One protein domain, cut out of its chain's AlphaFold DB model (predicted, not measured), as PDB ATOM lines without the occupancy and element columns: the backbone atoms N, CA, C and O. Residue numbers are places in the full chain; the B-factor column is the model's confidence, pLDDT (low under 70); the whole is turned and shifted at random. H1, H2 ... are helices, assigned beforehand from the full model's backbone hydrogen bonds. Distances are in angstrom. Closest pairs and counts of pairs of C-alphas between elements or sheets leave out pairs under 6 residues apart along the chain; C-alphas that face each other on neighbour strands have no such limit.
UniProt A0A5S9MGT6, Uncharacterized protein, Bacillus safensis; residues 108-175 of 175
ATOM      1  N   GLU A 108     -40.834 -23.182 -30.546       65.81
ATOM      2  CA  GLU A 108     -41.524 -23.807 -29.416       65.81
ATOM      3  C   GLU A 108     -40.770 -25.038 -28.872       65.81
ATOM      4  O   GLU A 108     -40.615 -25.172 -27.654       65.81
ATOM      5  N   ASP A 109     -40.208 -25.878 -29.748       71.00
ATOM      6  CA  ASP A 109     -39.372 -27.020 -29.356       71.00
ATOM      7  C   ASP A 109     -38.084 -26.557 -28.659       71.00
ATOM      8  O   ASP A 109     -37.678 -27.116 -27.631       71.00
ATOM      9  N   LEU A 110     -37.465 -25.488 -29.170       72.31
ATOM     10  CA  LEU A 110     -36.277 -24.873 -28.571       72.31
ATOM     11  C   LEU A 110     -36.581 -24.253 -27.200       72.31
ATOM     12  O   LEU A 110     -35.786 -24.390 -26.265       72.31
ATOM     13  N   GLU A 111     -37.736 -23.604 -27.044       70.94
ATOM     14  CA  GLU A 111     -38.187 -23.056 -25.765       70.94
ATOM     15  C   GLU A 111     -38.423 -24.151 -24.718       70.94
ATOM     16  O   GLU A 111     -37.978 -24.023 -23.573       70.94
ATOM     17  N   GLU A 112     -39.106 -25.238 -25.083       70.62
ATOM     18  CA  GLU A 112     -39.341 -26.361 -24.172       70.62
ATOM     19  C   GLU A 112     -38.035 -27.079 -23.801       70.62
ATOM     20  O   GLU A 112     -37.810 -27.394 -22.624       70.62
ATOM     21  N   ALA A 113     -37.116 -27.259 -24.756       67.75
ATOM     22  CA  ALA A 113     -35.780 -27.788 -24.493       67.75
ATOM     23  C   ALA A 113     -34.982 -26.895 -23.526       67.75
ATOM     24  O   ALA A 113     -34.358 -27.404 -22.585       67.75
ATOM     25  N   ALA A 114     -35.050 -25.571 -23.687       71.12
ATOM     26  CA  ALA A 114     -34.418 -24.617 -22.778       71.12
ATOM     27  C   ALA A 114     -35.023 -24.694 -21.367       71.12
ATOM     28  O   ALA A 114     -34.292 -24.832 -20.381       71.12
ATOM     29  N   LYS A 115     -36.360 -24.703 -21.247       75.50
ATOM     30  CA  LYS A 115     -37.060 -24.854 -19.956       75.50
ATOM     31  C   LYS A 115     -36.673 -26.153 -19.253       75.50
ATOM     32  O   LYS A 115     -36.481 -26.155 -18.037       75.50
ATOM     33  N   LYS A 116     -36.565 -27.259 -19.994       75.62
ATOM     34  CA  LYS A 116     -36.141 -28.552 -19.448       75.62
ATOM     35  C   LYS A 116     -34.694 -28.509 -18.960       75.62
ATOM     36  O   LYS A 116     -34.440 -28.891 -17.827       75.62
ATOM     37  N   THR A 117     -33.781 -27.968 -19.761       71.06
ATOM     38  CA  THR A 117     -32.358 -27.820 -19.407       71.06
ATOM     39  C   THR A 117     -32.166 -27.013 -18.115       71.06
ATOM     40  O   THR A 117     -31.382 -27.398 -17.249       71.06
ATOM     41  N   ILE A 118     -32.954 -25.945 -17.928       73.50
ATOM     42  CA  ILE A 118     -32.974 -25.160 -16.683       73.50
ATOM     43  C   ILE A 118     -33.485 -26.002 -15.503       73.50
ATOM     44  O   ILE A 118     -32.873 -26.003 -14.435       73.50
ATOM     45  N   LYS A 119     -34.596 -26.732 -15.677       71.62
ATOM     46  CA  LYS A 119     -35.188 -27.590 -14.629       71.62
ATOM     47  C   LYS A 119     -34.274 -28.744 -14.222       71.62
ATOM     48  O   LYS A 119     -34.230 -29.089 -13.044       71.62
ATOM     49  N   ASP A 120     -33.543 -29.305 -15.181       76.56
ATOM     50  CA  ASP A 120     -32.590 -30.395 -14.971       76.56
ATOM     51  C   ASP A 120     -31.304 -29.911 -14.263       76.56
ATOM     52  O   ASP A 120     -30.466 -30.724 -13.872       76.56
ATOM     53  N   GLY A 121     -31.169 -28.599 -14.025       67.56
ATOM     54  CA  GLY A 121     -30.096 -28.015 -13.225       67.56
ATOM     55  C   GLY A 121     -28.776 -27.883 -13.978       67.56
ATOM     56  O   GLY A 121     -27.713 -27.901 -13.350       67.56
ATOM     57  N   ASP A 122     -28.826 -27.758 -15.308       79.69
ATOM     58  CA  ASP A 122     -27.633 -27.451 -16.086       79.69
ATOM     59  C   ASP A 122     -27.006 -26.135 -15.599       79.69
ATOM     60  O   ASP A 122     -27.668 -25.102 -15.471       79.69
ATOM     61  N   LYS A 123     -25.709 -26.180 -15.288       70.75
ATOM     62  CA  LYS A 123     -25.027 -25.075 -14.605       70.75
ATOM     63  C   LYS A 123     -24.920 -23.829 -15.477       70.75
ATOM     64  O   LYS A 123     -24.950 -22.725 -14.936       70.75
ATOM     65  N   GLU A 124     -24.794 -23.992 -16.791       72.38
ATOM     66  CA  GLU A 124     -24.709 -22.868 -17.723       72.38
ATOM     67  C   GLU A 124     -26.089 -22.232 -17.915       72.38
ATOM     68  O   GLU A 124     -26.213 -21.007 -17.853       72.38
ATOM     69  N   ALA A 125     -27.143 -23.043 -18.034       72.81
ATOM     70  CA  ALA A 125     -28.516 -22.553 -18.139       72.81
ATOM     71  C   ALA A 125     -28.996 -21.845 -16.859       72.81
ATOM     72  O   ALA A 125     -29.600 -20.773 -16.926       72.81
ATOM     73  N   VAL A 126     -28.680 -22.397 -15.682       71.69
ATOM     74  CA  VAL A 126     -28.974 -21.762 -14.385       71.69
ATOM     75  C   VAL A 126     -28.210 -20.444 -14.237       71.69
ATOM     76  O   VAL A 126     -28.760 -19.470 -13.722       71.69
ATOM     77  N   PHE A 127     -26.964 -20.383 -14.713       77.31
ATOM     78  CA  PHE A 127     -26.186 -19.146 -14.731       77.31
ATOM     79  C   PHE A 127     -26.832 -18.079 -15.622       77.31
ATOM     80  O   PHE A 127     -27.024 -16.956 -15.158       77.31
ATOM     81  N   LEU A 128     -27.184 -18.424 -16.862       77.62
ATOM     82  CA  LEU A 128     -27.838 -17.505 -17.796       77.62
ATOM     83  C   LEU A 128     -29.143 -16.970 -17.200       77.62
ATOM     84  O   LEU A 128     -29.350 -15.759 -17.157       77.62
ATOM     85  N   TYR A 129     -29.965 -17.856 -16.634       77.62
ATOM     86  CA  TYR A 129     -31.188 -17.473 -15.935       77.62
ATOM     87  C   TYR A 129     -30.913 -16.491 -14.785       77.62
ATOM     88  O   TYR A 129     -31.535 -15.432 -14.710       77.62
ATOM     89  N   TYR A 130     -29.948 -16.804 -13.914       76.50
ATOM     90  CA  TYR A 130     -29.564 -15.946 -12.792       76.50
ATOM     91  C   TYR A 130     -29.051 -14.576 -13.261       76.50
ATOM     92  O   TYR A 130     -29.437 -13.544 -12.718       76.50
ATOM     93  N   ALA A 131     -28.204 -14.541 -14.289       78.81
ATOM     94  CA  ALA A 131     -27.650 -13.302 -14.817       78.81
ATOM     95  C   ALA A 131     -28.738 -12.387 -15.408       78.81
ATOM     96  O   ALA A 131     -28.711 -11.182 -15.166       78.81
ATOM     97  N   MET A 132     -29.733 -12.948 -16.102       82.25
ATOM     98  CA  MET A 132     -30.852 -12.171 -16.649       82.25
ATOM     99  C   MET A 132     -31.821 -11.696 -15.565       82.25
ATOM    100  O   MET A 132     -32.213 -10.531 -15.550       82.25
ATOM    101  N   HIS A 133     -32.227 -12.585 -14.656       78.44
ATOM    102  CA  HIS A 133     -33.320 -12.298 -13.722       78.44
ATOM    103  C   HIS A 133     -32.868 -11.612 -12.433       78.44
ATOM    104  O   HIS A 133     -33.569 -10.731 -11.944       78.44
ATOM    105  N   GLU A 134     -31.707 -11.989 -11.896       78.06
ATOM    106  CA  GLU A 134     -31.220 -11.499 -10.599       78.06
ATOM    107  C   GLU A 134     -30.175 -10.393 -10.753       78.06
ATOM    108  O   GLU A 134     -30.049  -9.532  -9.884       78.06
ATOM    109  N   LEU A 135     -29.400 -10.421 -11.843       79.25
ATOM    110  CA  LEU A 135     -28.376  -9.410 -12.126       79.25
ATOM    111  C   LEU A 135     -28.782  -8.428 -13.234       79.25
ATOM    112  O   LEU A 135     -28.044  -7.477 -13.475       79.25
ATOM    113  N   HIS A 136     -29.942  -8.638 -13.867       81.50
ATOM    114  CA  HIS A 136     -30.519  -7.769 -14.898       81.50
ATOM    115  C   HIS A 136     -29.640  -7.548 -16.137       81.50
ATOM    116  O   HIS A 136     -29.721  -6.496 -16.768       81.50
ATOM    117  N   TYR A 137     -28.829  -8.541 -16.510       80.75
ATOM    118  CA  TYR A 137     -28.093  -8.511 -17.773       80.75
ATOM    119  C   TYR A 137     -29.065  -8.636 -18.949       80.75
ATOM    120  O   TYR A 137     -29.924  -9.521 -18.977       80.75
ATOM    121  N   SER A 138     -28.897  -7.776 -19.948       85.62
ATOM    122  CA  SER A 138     -29.580  -7.898 -21.232       85.62
ATOM    123  C   SER A 138     -28.992  -9.040 -22.078       85.62
ATOM    124  O   SER A 138     -27.836  -9.434 -21.884       85.62
ATOM    125  N   PRO A 139     -29.740  -9.565 -23.070       81.50
ATOM    126  CA  PRO A 139     -29.224 -10.588 -23.981       81.50
ATOM    127  C   PRO A 139     -27.928 -10.186 -24.700       81.50
ATOM    128  O   PRO A 139     -27.059 -11.027 -24.911       81.50
ATOM    129  N   SER A 140     -27.767  -8.906 -25.049       80.44
ATOM    130  CA  SER A 140     -26.553  -8.401 -25.701       80.44
ATOM    131  C   SER A 140     -25.346  -8.414 -24.761       80.44
ATOM    132  O   SER A 140     -24.277  -8.872 -25.153       80.44
ATOM    133  N   GLU A 141     -25.523  -8.006 -23.504       80.12
ATOM    134  CA  GLU A 141     -24.457  -8.068 -22.492       80.12
ATOM    135  C   GLU A 141     -24.062  -9.520 -22.176       80.12
ATOM    136  O   GLU A 141     -22.893  -9.815 -21.923       80.12
ATOM    137  N   LEU A 142     -25.016 -10.456 -22.235       81.00
ATOM    138  CA  LEU A 142     -24.725 -11.886 -22.123       81.00
ATOM    139  C   LEU A 142     -23.958 -12.436 -23.321       81.00
ATOM    140  O   LEU A 142     -23.098 -13.296 -23.136       81.00
ATOM    141  N   LEU A 143     -24.252 -11.961 -24.530       78.38
ATOM    142  CA  LEU A 143     -23.535 -12.377 -25.729       78.38
ATOM    143  C   LEU A 143     -22.066 -11.950 -25.658       78.38
ATOM    144  O   LEU A 143     -21.181 -12.783 -25.842       78.38
ATOM    145  N   GLU A 144     -21.794 -10.700 -25.280       82.19
ATOM    146  CA  GLU A 144     -20.424 -10.207 -25.063       82.19
ATOM    147  C   GLU A 144     -19.680 -11.040 -24.002       82.19
ATOM    148  O   GLU A 144     -18.505 -11.406 -24.152       82.19
ATOM    149  N   LEU A 145     -20.383 -11.418 -22.932       75.69
ATOM    150  CA  LEU A 145     -19.852 -12.291 -21.891       75.69
ATOM    151  C   LEU A 145     -19.551 -13.705 -22.408       75.69
ATOM    152  O   LEU A 145     -18.539 -14.309 -22.041       75.69
ATOM    153  N   TYR A 146     -20.408 -14.236 -23.278       73.06
ATOM    154  CA  TYR A 146     -20.244 -15.547 -23.901       73.06
ATOM    155  C   TYR A 146     -19.084 -15.574 -24.907       73.06
ATOM    156  O   TYR A 146     -18.367 -16.574 -25.011       73.06
ATOM    157  N   GLU A 147     -18.838 -14.468 -25.601       80.44
ATOM    158  CA  GLU A 147     -17.730 -14.307 -26.548       80.44
ATOM    159  C   GLU A 147     -16.383 -14.024 -25.863       80.44
ATOM    160  O   GLU A 147     -15.320 -14.124 -26.480       80.44
ATOM    161  N   SER A 148     -16.398 -13.742 -24.559       82.06
ATOM    162  CA  SER A 148     -15.198 -13.426 -23.788       82.06
ATOM    163  C   SER A 148     -14.171 -14.580 -23.738       82.06
ATOM    164  O   SER A 148     -14.528 -15.761 -23.848       82.06
ATOM    165  N   PRO A 149     -12.873 -14.288 -23.494       87.38
ATOM    166  CA  PRO A 149     -11.829 -15.308 -23.403       87.38
ATOM    167  C   PRO A 149     -12.150 -16.418 -22.394       87.38
ATOM    168  O   PRO A 149     -12.614 -16.167 -21.282       87.38
ATOM    169  N   ARG A 150     -11.827 -17.668 -22.749       79.44
ATOM    170  CA  ARG A 150     -12.135 -18.861 -21.934       79.44
ATOM    171  C   ARG A 150     -11.716 -18.757 -20.453       79.44
ATOM    172  O   ARG A 150     -12.522 -19.163 -19.618       79.44
ATOM    173  N   PRO A 151     -10.530 -18.218 -20.089       80.88
ATOM    174  CA  PRO A 151     -10.155 -18.059 -18.680       80.88
ATOM    175  C   PRO A 151     -11.100 -17.136 -17.900       80.88
ATOM    176  O   PRO A 151     -11.422 -17.419 -16.749       80.88
ATOM    177  N   PHE A 152     -11.582 -16.067 -18.536       77.62
ATOM    178  CA  PHE A 152     -12.512 -15.121 -17.926       77.62
ATOM    179  C   PHE A 152     -13.891 -15.754 -17.705       77.62
ATOM    180  O   PHE A 152     -14.443 -15.664 -16.610       77.62
ATOM    181  N   LYS A 153     -14.396 -16.501 -18.697       79.94
ATOM    182  CA  LYS A 153     -15.651 -17.261 -18.567       79.94
ATOM    183  C   LYS A 153     -15.590 -18.291 -17.441       79.94
ATOM    184  O   LYS A 153     -16.489 -18.349 -16.610       79.94
ATOM    185  N   ALA A 154     -14.495 -19.050 -17.361       77.31
ATOM    186  CA  ALA A 154     -14.293 -20.032 -16.297       77.31
ATOM    187  C   ALA A 154     -14.274 -19.385 -14.900       77.31
ATOM    188  O   ALA A 154     -14.857 -19.929 -13.962       77.31
ATOM    189  N   PHE A 155     -13.642 -18.215 -14.764       79.62
ATOM    190  CA  PHE A 155     -13.628 -17.458 -13.513       79.62
ATOM    191  C   PHE A 155     -15.036 -17.013 -13.092       79.62
ATOM    192  O   PHE A 155     -15.442 -17.257 -11.955       79.62
ATOM    193  N   LEU A 156     -15.807 -16.427 -14.011       76.12
ATOM    194  CA  LEU A 156     -17.181 -15.992 -13.749       76.12
ATOM    195  C   LEU A 156     -18.107 -17.156 -13.386       76.12
ATOM    196  O   LEU A 156     -18.828 -17.078 -12.390       76.12
ATOM    197  N   PHE A 157     -18.038 -18.260 -14.136       76.31
ATOM    198  CA  PHE A 157     -18.805 -19.472 -13.836       76.31
ATOM    199  C   PHE A 157     -18.457 -20.027 -12.450       76.31
ATOM    200  O   PHE A 157     -19.351 -20.435 -11.704       76.31
ATOM    201  N   GLY A 158     -17.177 -19.986 -12.069       79.50
ATOM    202  CA  GLY A 158     -16.714 -20.375 -10.738       79.50
ATOM    203  C   GLY A 158     -17.276 -19.490  -9.622       79.50
ATOM    204  O   GLY A 158     -17.794 -20.012  -8.635       79.50
ATOM    205  N   LEU A 159     -17.232 -18.162  -9.784       79.69
ATOM    206  CA  LEU A 159     -17.766 -17.215  -8.796       79.69
ATOM    207  C   LEU A 159     -19.267 -17.395  -8.565       79.69
ATOM    208  O   LEU A 159     -19.741 -17.332  -7.428       79.69
ATOM    209  N   ILE A 160     -20.022 -17.616  -9.637       74.88
ATOM    210  CA  ILE A 160     -21.477 -17.713  -9.549       74.88
ATOM    211  C   ILE A 160     -21.897 -19.067  -9.001       74.88
ATOM    212  O   ILE A 160     -22.739 -19.103  -8.109       74.88
ATOM    213  N   SER A 161     -21.236 -20.149  -9.422       74.19
ATOM    214  CA  SER A 161     -21.422 -21.468  -8.802       74.19
ATOM    215  C   SER A 161     -21.172 -21.401  -7.292       74.19
ATOM    216  O   SER A 161     -22.003 -21.845  -6.506       74.19
ATOM    217  N   TYR A 162     -20.088 -20.741  -6.870       80.75
ATOM    218  CA  TYR A 162     -19.793 -20.540  -5.451       80.75
ATOM    219  C   TYR A 162     -20.894 -19.750  -4.723       80.75
ATOM    220  O   TYR A 162     -21.295 -20.112  -3.617       80.75
ATOM    221  N   LYS A 163     -21.421 -18.679  -5.331       79.19
ATOM    222  CA  LYS A 163     -22.521 -17.896  -4.746       79.19
ATOM    223  C   LYS A 163     -23.799 -18.729  -4.602       79.19
ATOM    224  O   LYS A 163     -24.451 -18.637  -3.562       79.19
ATOM    225  N   LEU A 164     -24.140 -19.536  -5.607       75.69
ATOM    226  CA  LEU A 164     -25.297 -20.434  -5.575       75.69
ATOM    227  C   LEU A 164     -25.158 -21.476  -4.455       75.69
ATOM    228  O   LEU A 164     -26.068 -21.591  -3.634       75.69
ATOM    229  N   ASP A 165     -23.996 -22.123  -4.327       81.50
ATOM    230  CA  ASP A 165     -23.712 -23.075  -3.242       81.50
ATOM    231  C   ASP A 165     -23.880 -22.428  -1.853       81.50
ATOM    232  O   ASP A 165     -24.407 -23.030  -0.913       81.50
ATOM    233  N   MET A 166     -23.438 -21.176  -1.706       82.44
ATOM    234  CA  MET A 166     -23.570 -20.420  -0.456       82.44
ATOM    235  C   MET A 166     -25.026 -20.069  -0.132       82.44
ATOM    236  O   MET A 166     -25.423 -20.117   1.035       82.44
ATOM    237  N   LEU A 167     -25.830 -19.716  -1.138       80.81
ATOM    238  CA  LEU A 167     -27.262 -19.454  -0.968       80.81
ATOM    239  C   LEU A 167     -28.022 -20.731  -0.597       80.81
ATOM    240  O   LEU A 167     -28.863 -20.697   0.302       80.81
ATOM    241  N   GLU A 168     -27.687 -21.860  -1.220       79.75
ATOM    242  CA  GLU A 168     -28.307 -23.149  -0.918       79.75
ATOM    243  C   GLU A 168     -28.017 -23.592   0.524       79.75
ATOM    244  O   GLU A 168     -28.935 -23.984   1.251       79.75
ATOM    245  N   LYS A 169     -26.763 -23.460   0.982       82.38
ATOM    246  CA  LYS A 169     -26.382 -23.731   2.381       82.38
ATOM    247  C   LYS A 169     -27.180 -22.870   3.361       82.38
ATOM    248  O   LYS A 169     -27.802 -23.406   4.272       82.38
ATOM    249  N   ARG A 170     -27.261 -21.558   3.115       81.81
ATOM    250  CA  ARG A 170     -28.042 -20.628   3.954       81.81
ATOM    251  C   ARG A 170     -29.541 -20.934   3.958       81.81
ATOM    252  O   ARG A 170     -30.199 -20.724   4.971       81.81
ATOM    253  N   SER A 171     -30.098 -21.403   2.842       74.69
ATOM    254  CA  SER A 171     -31.499 -21.832   2.755       74.69
ATOM    255  C   SER A 171     -31.762 -23.082   3.601       74.69
ATOM    256  O   SER A 171     -32.805 -23.177   4.243       74.69
ATOM    257  N   LYS A 172     -30.825 -24.039   3.615       76.19
ATOM    258  CA  LYS A 172     -30.921 -25.264   4.426       76.19
ATOM    259  C   LYS A 172     -30.758 -24.990   5.922       76.19
ATOM    260  O   LYS A 172     -31.422 -25.639   6.711       76.19
ATOM    261  N   GLU A 173     -29.940 -24.011   6.302       73.56
ATOM    262  CA  GLU A 173     -29.765 -23.575   7.700       73.56
ATOM    263  C   GLU A 173     -30.982 -22.819   8.273       73.56
ATOM    264  O   GLU A 173     -31.096 -22.666   9.485       73.56
ATOM    265  N   ARG A 174     -31.879 -22.315   7.414       61.62
ATOM    266  CA  ARG A 174     -33.098 -21.582   7.805       61.62
ATOM    267  C   ARG A 174     -34.367 -22.447   7.836       61.62
ATOM    268  O   ARG A 174     -35.437 -21.902   8.107       61.62
ATOM    269  N   ARG A 175     -34.269 -23.739   7.519       49.31
ATOM    270  CA  ARG A 175     -35.356 -24.728   7.607       49.31
ATOM    271  C   ARG A 175     -35.140 -25.636   8.806       49.31
ATOM    272  O   ARG A 175     -36.168 -26.026   9.397       49.31
TER     273      ARG A 175
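Overview. This is residues 108 to 175 of the 175 residues of an uncharacterized protein of Bacillus safensis (UniProt A0A5S9MGT6). A short helix, H2, sits in the middle of a loose, open arrangement of three other helices: the long H4 crosses it on one side, H1 makes a corner with its first half, and H3 folds back beside it after a tight link. Residues 108 to 113 of H1 stick out, and so do residues 165 to 175, where the far part of H4 makes a long arm. The printed part has 68 residues with four named helices, H1, H2, H3 and H4 in that order, and no named strand; its class is all helix. The whole is only just loose, close to compact, with a radius of gyration of the C-alphas of 13.5 A and spans of 37 by 32 by 19 A.

Along the chain. H1 is residues 108 to 119, 16.5 A from first to last C-alpha, and begins with C-alpha 108 at (-41.524, -23.807, -29.416). H2 is residues 123 to 133, 15.3 A long, with C-alpha 123 at (-25.027, -25.075, -14.605). H3 is residues 139 to 147, 12.4 A long. H4, the longest helix, is residues 150 to 173, 34.8 A long, and ends with C-alpha 173 at (-29.765, -23.575, 7.700).

Arrangement. H2 is the hub and touches the three other helices. H1 touches it with residues 114 to 118 alone, the closest C-alphas being those of Ile 118 and Ala 125, 5.4 A apart; their lines are about perpendicular, at 78 degrees. H2 and H3 form a helical hairpin: they only just touch, with 3 pairs of C-alphas within 8 A, and the closest are those of Met 132 and Pro 139, 7.7 A apart. They run opposite ways at a tilt of 35.3 degrees, only just steep. H4 touches H2 with residues 157 to 161 alone; the closest C-alphas are those of Phe 127 and Ile 160, 7.1 A apart, and the lines are about perpendicular, at 80 degrees. The helix packing is mostly crossed, with no touching pair at a shallow tilt. H3 and H4 are close but not clearly touching, with the closest C-alphas, those of Tyr 146 and Lys 153, 7.2 A apart. H1 is apart from both H3 and H4. In H1, H2, H3 and H4 every O i to N i+4 pair is within hydrogen-bond range.

Size, cuts and confidence. The C-alphas farthest apart, those of Pro 149 and Arg 175, are 40.0 A apart. Residues 147 to 152 also stand free, of which 150 to 152 belong to H4. The three links between the helices are tight, and the printed part has no cut. The mean pLDDT of the printed part is 76.5; residues 108, 113, 121 and 174 to 175 are under 70.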